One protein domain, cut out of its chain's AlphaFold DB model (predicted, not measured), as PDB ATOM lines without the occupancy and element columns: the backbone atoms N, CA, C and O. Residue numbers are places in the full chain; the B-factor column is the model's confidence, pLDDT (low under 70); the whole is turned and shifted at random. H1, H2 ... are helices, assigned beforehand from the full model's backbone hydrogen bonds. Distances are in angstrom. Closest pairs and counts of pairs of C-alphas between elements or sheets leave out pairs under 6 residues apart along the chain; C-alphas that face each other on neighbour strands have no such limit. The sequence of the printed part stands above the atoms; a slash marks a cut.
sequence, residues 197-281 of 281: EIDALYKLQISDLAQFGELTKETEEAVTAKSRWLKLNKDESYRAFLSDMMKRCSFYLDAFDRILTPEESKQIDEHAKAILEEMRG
ATOM      1  N   GLU A 197     159.202 260.782 305.310       77.75
ATOM      2  CA  GLU A 197     158.947 259.468 304.699       77.75
ATOM      3  C   GLU A 197     159.071 258.334 305.719       77.75
ATOM      4  O   GLU A 197     158.280 257.394 305.689       77.75
ATOM      5  N   ILE A 198     160.034 258.427 306.639       78.44
ATOM      6  CA  ILE A 198     160.210 257.442 307.712       78.44
ATOM      7  C   ILE A 198     159.004 257.475 308.657       78.44
ATOM      8  O   ILE A 198     158.470 256.419 308.988       78.44
ATOM      9  N   ASP A 199     158.532 258.659 309.046       81.50
ATOM     10  CA  ASP A 199     157.338 258.804 309.885       81.50
ATOM     11  C   ASP A 199     156.082 258.255 309.202       81.50
ATOM     12  O   ASP A 199     155.302 257.542 309.834       81.50
ATOM     13  N   ALA A 200     155.919 258.493 307.897       84.88
ATOM     14  CA  ALA A 200     154.829 257.907 307.122       84.88
ATOM     15  C   ALA A 200     154.886 256.367 307.120       84.88
ATOM     16  O   ALA A 200     153.860 255.711 307.305       84.88
ATOM     17  N   LEU A 201     156.081 255.781 306.972       84.94
ATOM     18  CA  LEU A 201     156.272 254.328 307.046       84.94
ATOM     19  C   LEU A 201     155.989 253.773 308.449       84.94
ATOM     20  O   LEU A 201     155.317 252.749 308.565       84.94
ATOM     21  N   TYR A 202     156.443 254.441 309.516       84.12
ATOM     22  CA  TYR A 202     156.119 254.058 310.898       84.12
ATOM     23  C   TYR A 202     154.615 254.105 311.158       84.12
ATOM     24  O   TYR A 202     154.060 253.180 311.752       84.12
ATOM     25  N   LYS A 203     153.941 255.152 310.683       88.56
ATOM     26  CA  LYS A 203     152.493 255.302 310.815       88.56
ATOM     27  C   LYS A 203     151.740 254.167 310.120       88.56
ATOM     28  O   LYS A 203     150.842 253.587 310.731       88.56
ATOM     29  N   LEU A 204     152.126 253.813 308.891       88.69
ATOM     30  CA  LEU A 204     151.560 252.661 308.172       88.69
ATOM     31  C   LEU A 204     151.791 251.356 308.937       88.69
ATOM     32  O   LEU A 204     150.857 250.585 309.145       88.69
ATOM     33  N   GLN A 205     153.015 251.143 309.422       86.62
ATOM     34  CA  GLN A 205     153.369 249.955 310.192       86.62
ATOM     35  C   GLN A 205     152.509 249.811 311.454       86.62
ATOM     36  O   GLN A 205     151.971 248.737 311.717       86.62
ATOM     37  N   ILE A 206     152.374 250.884 312.237       88.75
ATOM     38  CA  ILE A 206     151.577 250.880 313.468       88.75
ATOM     39  C   ILE A 206     150.101 250.642 313.146       88.75
ATOM     40  O   ILE A 206     149.459 249.848 313.835       88.75
ATOM     41  N   SER A 207     149.579 251.291 312.103       88.94
ATOM     42  CA  SER A 207     148.193 251.119 311.663       88.94
ATOM     43  C   SER A 207     147.894 249.660 311.313       88.94
ATOM     44  O   SER A 207     146.937 249.091 311.837       88.94
ATOM     45  N   ASP A 208     148.741 249.030 310.497       88.88
ATOM     46  CA  ASP A 208     148.565 247.633 310.092       88.88
ATOM     47  C   ASP A 208     148.663 246.679 311.287       88.88
ATOM     48  O   ASP A 208     147.795 245.826 311.477       88.88
ATOM     49  N   LEU A 209     149.670 246.850 312.150       86.62
ATOM     50  CA  LEU A 209     149.827 246.015 313.345       86.62
ATOM     51  C   LEU A 209     148.634 246.137 314.296       86.62
ATOM     52  O   LEU A 209     148.191 245.128 314.842       86.62
ATOM     53  N   ALA A 210     148.112 247.346 314.498       86.12
ATOM     54  CA  ALA A 210     146.966 247.579 315.369       86.12
ATOM     55  C   ALA A 210     145.661 247.013 314.783       86.12
ATOM     56  O   ALA A 210     144.822 246.519 315.535       86.12
ATOM     57  N   GLN A 211     145.483 247.082 313.459       86.94
ATOM     58  CA  GLN A 211     144.250 246.665 312.787       86.94
ATOM     59  C   GLN A 211     144.218 245.168 312.456       86.94
ATOM     60  O   GLN A 211     143.190 244.518 312.649       86.94
ATOM     61  N   PHE A 212     145.318 244.626 311.940       87.00
ATOM     62  CA  PHE A 212     145.396 243.265 311.403       87.00
ATOM     63  C   PHE A 212     146.224 242.320 312.279       87.00
ATOM     64  O   PHE A 212     146.182 241.109 312.080       87.00
ATOM     65  N   GLY A 213     146.983 242.842 313.249       81.69
ATOM     66  CA  GLY A 213     147.924 242.054 314.054       81.69
ATOM     67  C   GLY A 213     149.217 241.686 313.315       81.69
ATOM     68  O   GLY A 213     150.123 241.099 313.905       81.69
ATOM     69  N   GLU A 214     149.331 242.050 312.041       85.25
ATOM     70  CA  GLU A 214     150.482 241.825 311.172       85.25
ATOM     71  C   GLU A 214     150.563 242.922 310.104       85.25
ATOM     72  O   GLU A 214     149.633 243.710 309.954       85.25
ATOM     73  N   LEU A 215     151.683 242.995 309.382       85.31
ATOM     74  CA  LEU A 215     151.795 243.926 308.259       85.31
ATOM     75  C   LEU A 215     151.076 243.371 307.039       85.31
ATOM     76  O   LEU A 215     151.161 242.177 306.749       85.31
ATOM     77  N   THR A 216     150.436 244.252 306.278       87.69
ATOM     78  CA  THR A 216     150.042 243.907 304.914       87.69
ATOM     79  C   THR A 216     151.291 243.710 304.050       87.69
ATOM     80  O   THR A 216     152.356 244.261 304.333       87.69
ATOM     81  N   LYS A 217     151.168 242.943 302.958       86.44
ATOM     82  CA  LYS A 217     152.284 242.730 302.019       86.44
ATOM     83  C   LYS A 217     152.821 244.041 301.444       86.44
ATOM     84  O   LYS A 217     154.025 244.190 301.303       86.44
ATOM     85  N   GLU A 218     151.929 244.985 301.151       87.31
ATOM     86  CA  GLU A 218     152.289 246.306 300.631       87.31
ATOM     87  C   GLU A 218     153.151 247.083 301.636       87.31
ATOM     88  O   GLU A 218     154.232 247.562 301.290       87.31
ATOM     89  N   THR A 219     152.727 247.141 302.902       86.75
ATOM     90  CA  THR A 219     153.501 247.787 303.969       86.75
ATOM     91  C   THR A 219     154.813 247.055 304.236       86.75
ATOM     92  O   THR A 219     155.844 247.700 304.409       86.75
ATOM     93  N   GLU A 220     154.820 245.718 304.247       84.31
ATOM     94  CA  GLU A 220     156.038 244.923 304.438       84.31
ATOM     95  C   GLU A 220     157.066 245.188 303.328       84.31
ATOM     96  O   GLU A 220     158.244 245.409 303.623       84.31
ATOM     97  N   GLU A 221     156.634 245.233 302.066       84.81
ATOM     98  CA  GLU A 221     157.484 245.565 300.918       84.81
ATOM     99  C   GLU A 221     158.027 246.996 301.011       84.81
ATOM    100  O   GLU A 221     159.235 247.201 300.874       84.81
ATOM    101  N   ALA A 222     157.172 247.980 301.307       81.69
ATOM    102  CA  ALA A 222     157.570 249.382 301.445       81.69
ATOM    103  C   ALA A 222     158.588 249.589 302.579       81.69
ATOM    104  O   ALA A 222     159.603 250.271 302.401       81.69
ATOM    105  N   VAL A 223     158.349 248.957 303.730       76.62
ATOM    106  CA  VAL A 223     159.235 248.999 304.900       76.62
ATOM    107  C   VAL A 223     160.570 248.320 304.599       76.62
ATOM    108  O   VAL A 223     161.623 248.906 304.851       76.62
ATOM    109  N   THR A 224     160.551 247.119 304.018       73.31
ATOM    110  CA  THR A 224     161.767 246.337 303.736       73.31
ATOM    111  C   THR A 224     162.623 246.984 302.645       73.31
ATOM    112  O   THR A 224     163.851 246.953 302.723       73.31
ATOM    113  N   ALA A 225     161.997 247.600 301.639       71.56
ATOM    114  CA  ALA A 225     162.702 248.273 300.550       71.56
ATOM    115  C   ALA A 225     163.434 249.544 301.007       71.56
ATOM    116  O   ALA A 225     164.504 249.851 300.479       71.56
ATOM    117  N   LYS A 226     162.873 250.282 301.975       64.12
ATOM    118  CA  LYS A 226     163.392 251.591 302.406       64.12
ATOM    119  C   LYS A 226     164.090 251.595 303.762       64.12
ATOM    120  O   LYS A 226     164.790 252.552 304.073       64.12
ATOM    121  N   SER A 227     163.945 250.551 304.572       55.91
ATOM    122  CA  SER A 227     164.499 250.524 305.921       55.91
ATOM    123  C   SER A 227     165.196 249.204 306.222       55.91
ATOM    124  O   SER A 227     164.572 248.163 306.401       55.91
ATOM    125  N   ARG A 228     166.523 249.265 306.386       51.00
ATOM    126  CA  ARG A 228     167.301 248.191 307.034       51.00
ATOM    127  C   ARG A 228     167.080 248.143 308.559       51.00
ATOM    128  O   ARG A 228     167.614 247.253 309.217       51.00
ATOM    129  N   TRP A 229     166.321 249.091 309.116       46.78
ATOM    130  CA  TRP A 229     166.285 249.419 310.547       46.78
ATOM    131  C   TRP A 229     164.949 249.114 311.225       46.78
ATOM    132  O   TRP A 229     164.908 248.896 312.436       46.78
ATOM    133  N   LEU A 230     163.861 249.023 310.458       53.28
ATOM    134  CA  LEU A 230     162.542 248.626 310.941       53.28
ATOM    135  C   LEU A 230     162.529 247.118 311.212       53.28
ATOM    136  O   LEU A 230     162.031 246.310 310.431       53.28
ATOM    137  N   LYS A 231     163.098 246.718 312.352       53.09
ATOM    138  CA  LYS A 231     162.916 245.364 312.870       53.09
ATOM    139  C   LYS A 231     161.443 245.189 313.212       53.09
ATOM    140  O   LYS A 231     160.931 245.844 314.114       53.09
ATOM    141  N   LEU A 232     160.780 244.286 312.493       56.84
ATOM    142  CA  LEU A 232     159.437 243.809 312.807       56.84
ATOM    143  C   LEU A 232     159.385 243.357 314.270       56.84
ATOM    144  O   LEU A 232     159.873 242.272 314.600       56.84
ATOM    145  N   ASN A 233     158.792 244.171 315.144       61.56
ATOM    146  CA  ASN A 233     158.515 243.735 316.501       61.56
ATOM    147  C   ASN A 233     157.294 242.808 316.460       61.56
ATOM    148  O   ASN A 233     156.149 243.249 316.360       61.56
ATOM    149  N   LYS A 234     157.560 241.500 316.451       64.56
ATOM    150  CA  LYS A 234     156.531 240.449 316.442       64.56
ATOM    151  C   LYS A 234     156.008 240.122 317.841       64.56
ATOM    152  O   LYS A 234     155.235 239.181 317.974       64.56
ATOM    153  N   ASP A 235     156.441 240.859 318.858       78.25
ATOM    154  CA  ASP A 235     156.000 240.663 320.231       78.25
ATOM    155  C   ASP A 235     154.486 240.909 320.345       78.25
ATOM    156  O   ASP A 235     153.978 241.980 319.998       78.25
ATOM    157  N   GLU A 236     153.756 239.894 320.810       80.75
ATOM    158  CA  GLU A 236     152.308 239.966 321.014       80.75
ATOM    159  C   GLU A 236     151.924 241.067 322.003       80.75
ATOM    160  O   GLU A 236     150.912 241.737 321.805       80.75
ATOM    161  N   SER A 237     152.752 241.315 323.021       82.94
ATOM    162  CA  SER A 237     152.527 242.374 324.004       82.94
ATOM    163  C   SER A 237     152.620 243.758 323.357       82.94
ATOM    164  O   SER A 237     151.788 244.625 323.616       82.94
ATOM    165  N   TYR A 238     153.559 243.947 322.428       83.81
ATOM    166  CA  TYR A 238     153.686 245.188 321.670       83.81
ATOM    167  C   TYR A 238     152.490 245.408 320.735       83.81
ATOM    168  O   TYR A 238     151.958 246.514 320.655       83.81
ATOM    169  N   ARG A 239     152.012 244.353 320.067       85.06
ATOM    170  CA  ARG A 239     150.811 244.425 319.217       85.06
ATOM    171  C   ARG A 239     149.558 244.752 320.026       85.06
ATOM    172  O   ARG A 239     148.786 245.618 319.620       85.06
ATOM    173  N   ALA A 240     149.377 244.092 321.170       86.56
ATOM    174  CA  ALA A 240     148.272 244.360 322.085       86.56
ATOM    175  C   ALA A 240     148.299 245.816 322.568       86.56
ATOM    176  O   ALA A 240     147.284 246.507 322.477       86.56
ATOM    177  N   PHE A 241     149.480 246.306 322.962       90.88
ATOM    178  CA  PHE A 241     149.690 247.705 323.325       90.88
ATOM    179  C   PHE A 241     149.250 248.660 322.208       90.88
ATOM    180  O   PHE A 241     148.469 249.574 322.464       90.88
ATOM    181  N   LEU A 242     149.699 248.447 320.965       89.94
ATOM    182  CA  LEU A 242     149.341 249.318 319.839       89.94
ATOM    183  C   LEU A 242     147.840 249.286 319.532       89.94
ATOM    184  O   LEU A 242     147.236 250.341 319.342       89.94
ATOM    185  N   SER A 243     147.223 248.101 319.521       89.69
ATOM    186  CA  SER A 243     145.772 247.955 319.341       89.69
ATOM    187  C   SER A 243     145.002 248.758 320.394       89.69
ATOM    188  O   SER A 243     144.068 249.490 320.062       89.69
ATOM    189  N   ASP A 244     145.386 248.646 321.664       92.62
ATOM    190  CA  ASP A 244     144.676 249.319 322.751       92.62
ATOM    191  C   ASP A 244     144.949 250.822 322.780       92.62
ATOM    192  O   ASP A 244     144.021 251.599 323.016       92.62
ATOM    193  N   MET A 245     146.166 251.249 322.436       93.88
ATOM    194  CA  MET A 245     146.484 252.661 322.226       93.88
ATOM    195  C   MET A 245     145.602 253.266 321.138       93.88
ATOM    196  O   MET A 245     144.991 254.303 321.369       93.88
ATOM    197  N   MET A 246     145.460 252.598 319.990       91.81
ATOM    198  CA  MET A 246     144.630 253.088 318.884       91.81
ATOM    199  C   MET A 246     143.139 253.157 319.231       91.81
ATOM    200  O   MET A 246     142.430 254.028 318.729       91.81
ATOM    201  N   LYS A 247     142.648 252.273 320.109       90.75
ATOM    202  CA  LYS A 247     141.259 252.315 320.600       90.75
ATOM    203  C   LYS A 247     141.028 253.431 321.616       90.75
ATOM    204  O   LYS A 247     139.976 254.062 321.587       90.75
ATOM    205  N   ARG A 248     141.971 253.640 322.541       93.06
ATOM    206  CA  ARG A 248     141.843 254.617 323.639       93.06
ATOM    207  C   ARG A 248     142.202 256.036 323.207       93.06
ATOM    208  O   ARG A 248     141.637 256.989 323.727       93.06
ATOM    209  N   CYS A 249     143.115 256.169 322.252       92.44
ATOM    210  CA  CYS A 249     143.653 257.431 321.773       92.44
ATOM    211  C   CYS A 249     143.652 257.439 320.238       92.44
ATOM    212  O   CYS A 249     144.651 257.138 319.587       92.44
ATOM    213  N   SER A 250     142.508 257.782 319.641       87.25
ATOM    214  CA  SER A 250     142.318 257.751 318.182       87.25
ATOM    215  C   SER A 250     143.239 258.704 317.412       87.25
ATOM    216  O   SER A 250     143.539 258.454 316.249       87.25
ATOM    217  N   PHE A 251     143.715 259.766 318.065       88.94
ATOM    218  CA  PHE A 251     144.666 260.736 317.514       88.94
ATOM    219  C   PHE A 251     146.133 260.356 317.780       88.94
ATOM    220  O   PHE A 251     147.029 261.154 317.521       88.94
ATOM    221  N   TYR A 252     146.422 259.155 318.297       88.06
ATOM    222  CA  TYR A 252     147.797 258.720 318.577       88.06
ATOM    223  C   TYR A 252     148.710 258.850 317.348       88.06
ATOM    224  O   TYR A 252     149.842 259.322 317.464       88.06
ATOM    225  N   LEU A 253     148.195 258.498 316.165       89.25
ATOM    226  CA  LEU A 253     148.941 258.594 314.908       89.25
ATOM    227  C   LEU A 253     149.106 260.027 314.391       89.25
ATOM    228  O   LEU A 253     150.016 260.263 313.600       89.25
ATOM    229  N   ASP A 254     148.303 260.987 314.854       87.19
ATOM    230  CA  ASP A 254     148.451 262.397 314.468       87.19
ATOM    231  C   ASP A 254     149.815 262.955 314.899       87.19
ATOM    232  O   ASP A 254     150.307 263.919 314.314       87.19
ATOM    233  N   ALA A 255     150.452 262.334 315.899       81.12
ATOM    234  CA  ALA A 255     151.790 262.684 316.366       81.12
ATOM    235  C   ALA A 255     152.869 262.618 315.268       81.12
ATOM    236  O   ALA A 255     153.926 263.227 315.435       81.12
ATOM    237  N   PHE A 256     152.615 261.877 314.183       84.94
ATOM    238  CA  PHE A 256     153.509 261.762 313.030       84.94
ATOM    239  C   PHE A 256     153.260 262.839 311.962       84.94
ATOM    240  O   PHE A 256     154.147 263.099 311.155       84.94
ATOM    241  N   ASP A 257     152.090 263.488 311.958       82.50
ATOM    242  CA  ASP A 257     151.713 264.458 310.917       82.50
ATOM    243  C   ASP A 257     151.681 265.906 311.415       82.50
ATOM    244  O   ASP A 257     151.765 266.840 310.616       82.50
ATOM    245  N   ARG A 258     151.520 266.117 312.724       82.56
ATOM    246  CA  ARG A 258     151.459 267.452 313.327       82.56
ATOM    247  C   ARG A 258     152.045 267.486 314.729       82.56
ATOM    248  O   ARG A 258     152.152 266.476 315.424       82.56
ATOM    249  N   ILE A 259     152.368 268.692 315.179       79.69
ATOM    250  CA  ILE A 259     152.677 268.911 316.589       79.69
ATOM    251  C   ILE A 259     151.387 268.791 317.402       79.69
ATOM    252  O   ILE A 259     150.352 269.359 317.047       79.69
ATOM    253  N   LEU A 260     151.476 268.049 318.503       76.50
ATOM    254  CA  LEU A 260     150.385 267.864 319.452       76.50
ATOM    255  C   LEU A 260     150.452 268.908 320.572       76.50
ATOM    256  O   LEU A 260     151.542 269.346 320.956       76.50
ATOM    257  N   THR A 261     149.303 269.286 321.126       75.25
ATOM    258  CA  THR A 261     149.254 270.171 322.299       75.25
ATOM    259  C   THR A 261     149.817 269.471 323.547       75.25
ATOM    260  O   THR A 261     149.975 268.238 323.564       75.25
ATOM    261  N   PRO A 262     150.142 270.218 324.619       73.25
ATOM    262  CA  PRO A 262     150.498 269.623 325.906       73.25
ATOM    263  C   PRO A 262     149.421 268.678 326.446       73.25
ATOM    264  O   PRO A 262     149.752 267.611 326.958       73.25
ATOM    265  N   GLU A 263     148.144 269.023 326.290       79.75
ATOM    266  CA  GLU A 263     147.003 268.210 326.719       79.75
ATOM    267  C   GLU A 263     146.908 266.917 325.912       79.75
ATOM    268  O   GLU A 263     146.781 265.846 326.500       79.75
ATOM    269  N   GLU A 264     147.027 266.987 324.584       84.06
ATOM    270  CA  GLU A 264     147.046 265.802 323.716       84.06
ATOM    271  C   GLU A 264     148.239 264.895 324.041       84.06
ATOM    272  O   GLU A 264     148.115 263.671 324.106       84.06
ATOM    273  N   SER A 265     149.407 265.489 324.291       80.69
ATOM    274  CA  SER A 265     150.599 264.742 324.698       80.69
ATOM    275  C   SER A 265     150.407 264.072 326.056       80.69
ATOM    276  O   SER A 265     150.735 262.896 326.198       80.69
ATOM    277  N   LYS A 266     149.811 264.778 327.021       79.62
ATOM    278  CA  LYS A 266     149.484 264.242 328.344       79.62
ATOM    279  C   LYS A 266     148.476 263.096 328.259       79.62
ATOM    280  O   LYS A 266     148.674 262.089 328.926       79.62
ATOM    281  N   GLN A 267     147.449 263.211 327.420       85.75
ATOM    282  CA  GLN A 267     146.478 262.133 327.202       85.75
ATOM    283  C   GLN A 267     147.143 260.878 326.625       85.75
ATOM    284  O   GLN A 267     146.880 259.776 327.101       85.75
ATOM    285  N   ILE A 268     148.043 261.030 325.644       87.12
ATOM    286  CA  ILE A 268     148.828 259.901 325.117       87.12
ATOM    287  C   ILE A 268     149.637 259.240 326.239       87.12
ATOM    288  O   ILE A 268     149.602 258.018 326.365       87.12
ATOM    289  N   ASP A 269     150.325 260.028 327.069       82.12
ATOM    290  CA  ASP A 269     151.137 259.509 328.176       82.12
ATOM    291  C   ASP A 269     150.282 258.786 329.232       82.12
ATOM    292  O   ASP A 269     150.668 257.724 329.722       82.12
ATOM    293  N   GLU A 270     149.121 259.338 329.587       87.25
ATOM    294  CA  GLU A 270     148.178 258.744 330.543       87.25
ATOM    295  C   GLU A 270     147.610 257.419 330.025       87.25
ATOM    296  O   GLU A 270     147.613 256.422 330.751       87.25
ATOM    297  N   HIS A 271     147.189 257.368 328.759       92.44
ATOM    298  CA  HIS A 271     146.708 256.133 328.141       92.44
ATOM    299  C   HIS A 271     147.813 255.084 328.017       92.44
ATOM    300  O   HIS A 271     147.578 253.922 328.346       92.44
ATOM    301  N   ALA A 272     149.023 255.484 327.615       88.88
ATOM    302  CA  ALA A 272     150.159 254.576 327.522       88.88
ATOM    303  C   ALA A 272     150.506 253.971 328.889       88.88
ATOM    304  O   ALA A 272     150.699 252.760 328.987       88.88
ATOM    305  N   LYS A 273     150.536 254.783 329.955       86.88
ATOM    306  CA  LYS A 273     150.771 254.303 331.325       86.88
ATOM    307  C   LYS A 273     149.697 253.324 331.780       86.88
ATOM    308  O   LYS A 273     150.052 252.247 332.244       86.88
ATOM    309  N   ALA A 274     148.422 253.660 331.590       90.31
ATOM    310  CA  ALA A 274     147.317 252.788 331.981       90.31
ATOM    311  C   ALA A 274     147.404 251.413 331.298       90.31
ATOM    312  O   ALA A 274     147.290 250.389 331.963       90.31
ATOM    313  N   ILE A 275     147.685 251.372 329.990       91.81
ATOM    314  CA  ILE A 275     147.854 250.103 329.263       91.81
ATOM    315  C   ILE A 275     149.059 249.325 329.804       91.81
ATOM    316  O   ILE A 275     148.961 248.125 330.043       91.81
ATOM    317  N   LEU A 276     150.195 249.988 330.031       87.81
ATOM    318  CA  LEU A 276     151.389 249.329 330.567       87.81
ATOM    319  C   LEU A 276     151.175 248.778 331.984       87.81
ATOM    320  O   LEU A 276     151.745 247.739 332.310       87.81
ATOM    321  N   GLU A 277     150.388 249.451 332.821       89.75
ATOM    322  CA  GLU A 277     149.993 248.963 334.147       89.75
ATOM    323  C   GLU A 277     149.078 247.738 334.035       89.75
ATOM    324  O   GLU A 277     149.365 246.711 334.647       89.75
ATOM    325  N   GLU A 278     148.054 247.790 333.181       90.56
ATOM    326  CA  GLU A 278     147.156 246.655 332.916       90.56
ATOM    327  C   GLU A 278     147.908 245.424 332.384       90.56
ATOM    328  O   GLU A 278     147.602 244.292 332.757       90.56
ATOM    329  N   MET A 279     148.928 245.632 331.547       86.69
ATOM    330  CA  MET A 279     149.781 244.558 331.029       86.69
ATOM    331  C   MET A 279     150.720 243.958 332.085       86.69
ATOM    332  O   MET A 279     151.198 242.839 331.902       86.69
ATOM    333  N   ARG A 280     151.030 244.695 333.159       82.94
ATOM    334  CA  ARG A 280     151.921 244.242 334.242       82.94
ATOM    335  C   ARG A 280     151.195 243.451 335.332       82.94
ATOM    336  O   ARG A 280     151.858 242.633 335.969       82.94
ATOM    337  N   GLY A 281     149.876 243.632 335.469       58.91
ATOM    338  CA  GLY A 281     149.034 242.946 336.457       58.91
ATOM    339  C   GLY A 281     149.015 243.626 337.817       58.91
ATOM    340  O   GLY A 281     150.104 243.841 338.393       58.91
TER     341      GLY A 281
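What this domain is: This is residues 197 to 281 of the 281 residues of an uncharacterized protein of Vibrio cholerae (UniProt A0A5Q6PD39). H1 and H3, roughly crosswise to each other, make the middle of this all-helix domain; the longest helix, H5, packs with its later part on H3 at one end, and H2 folds back along H1 as a helical hairpin at the other end. Short H4 packs on the first part of H1, and residues 257 to 261 lead from it to the first residue of H5. The printed part has 85 residues with five named helices, H1 to H5 in chain order, and no named strand: all helix. It is compact, with a radius of gyration of the C-alphas of 13.5 A and spans of 35 by 32 by 20 A.

Where its parts are: H5, residues 262 to 280, is 26.8 A long, from C-alpha 262 at (150.498, 269.623, 325.906) to C-alpha 280 at (151.921, 244.242, 334.242). H3 is residues 236 to 248, 18.2 A. H1, residues 197 to 212, is 22.2 A and begins at C-alpha 197 at (158.947, 259.468, 304.699). H2 is residues 217 to 226, 14.2 A; H4 is residues 252 to 256, 8.5 A.

How they stand to each other: H1, the hub, touches H2, H3 and H4. With H2 it forms a hairpin, a shallow tilt of 28 degrees, opposite ways; the closest C-alphas, of Leu 201 and Val 223, are 6.5 A apart. H1 touches H3 with residues 206 to 211 alone, about perpendicular at 85 degrees, the C-alphas of Ala 210 and Ser 243 closest at 4.2 A. H1 touches H4 with residues 199 to 203 alone, the C-alphas of Asp 199 and Phe 256 closest at 5.8 A. H5 touches H3 with residues 271 to 279 alone, a steep tilt of 41 degrees, opposite ways; the C-alphas of Phe 241 and Ile 275 are closest at 6.7 A. H1 and H5 are apart. Every O i to N i+4 pair is within hydrogen-bond range in H1, H2, H3 and H5; H4 has 0 of 1, but 2 of 2 O i to N i+3 pairs.

The domain as a whole: The two C-alphas farthest apart, of Ala 225 and Gly 281, are 38.8 A apart. The printed part has no cut and no long link. Residues 226 to 234 and 281 have pLDDT under 70.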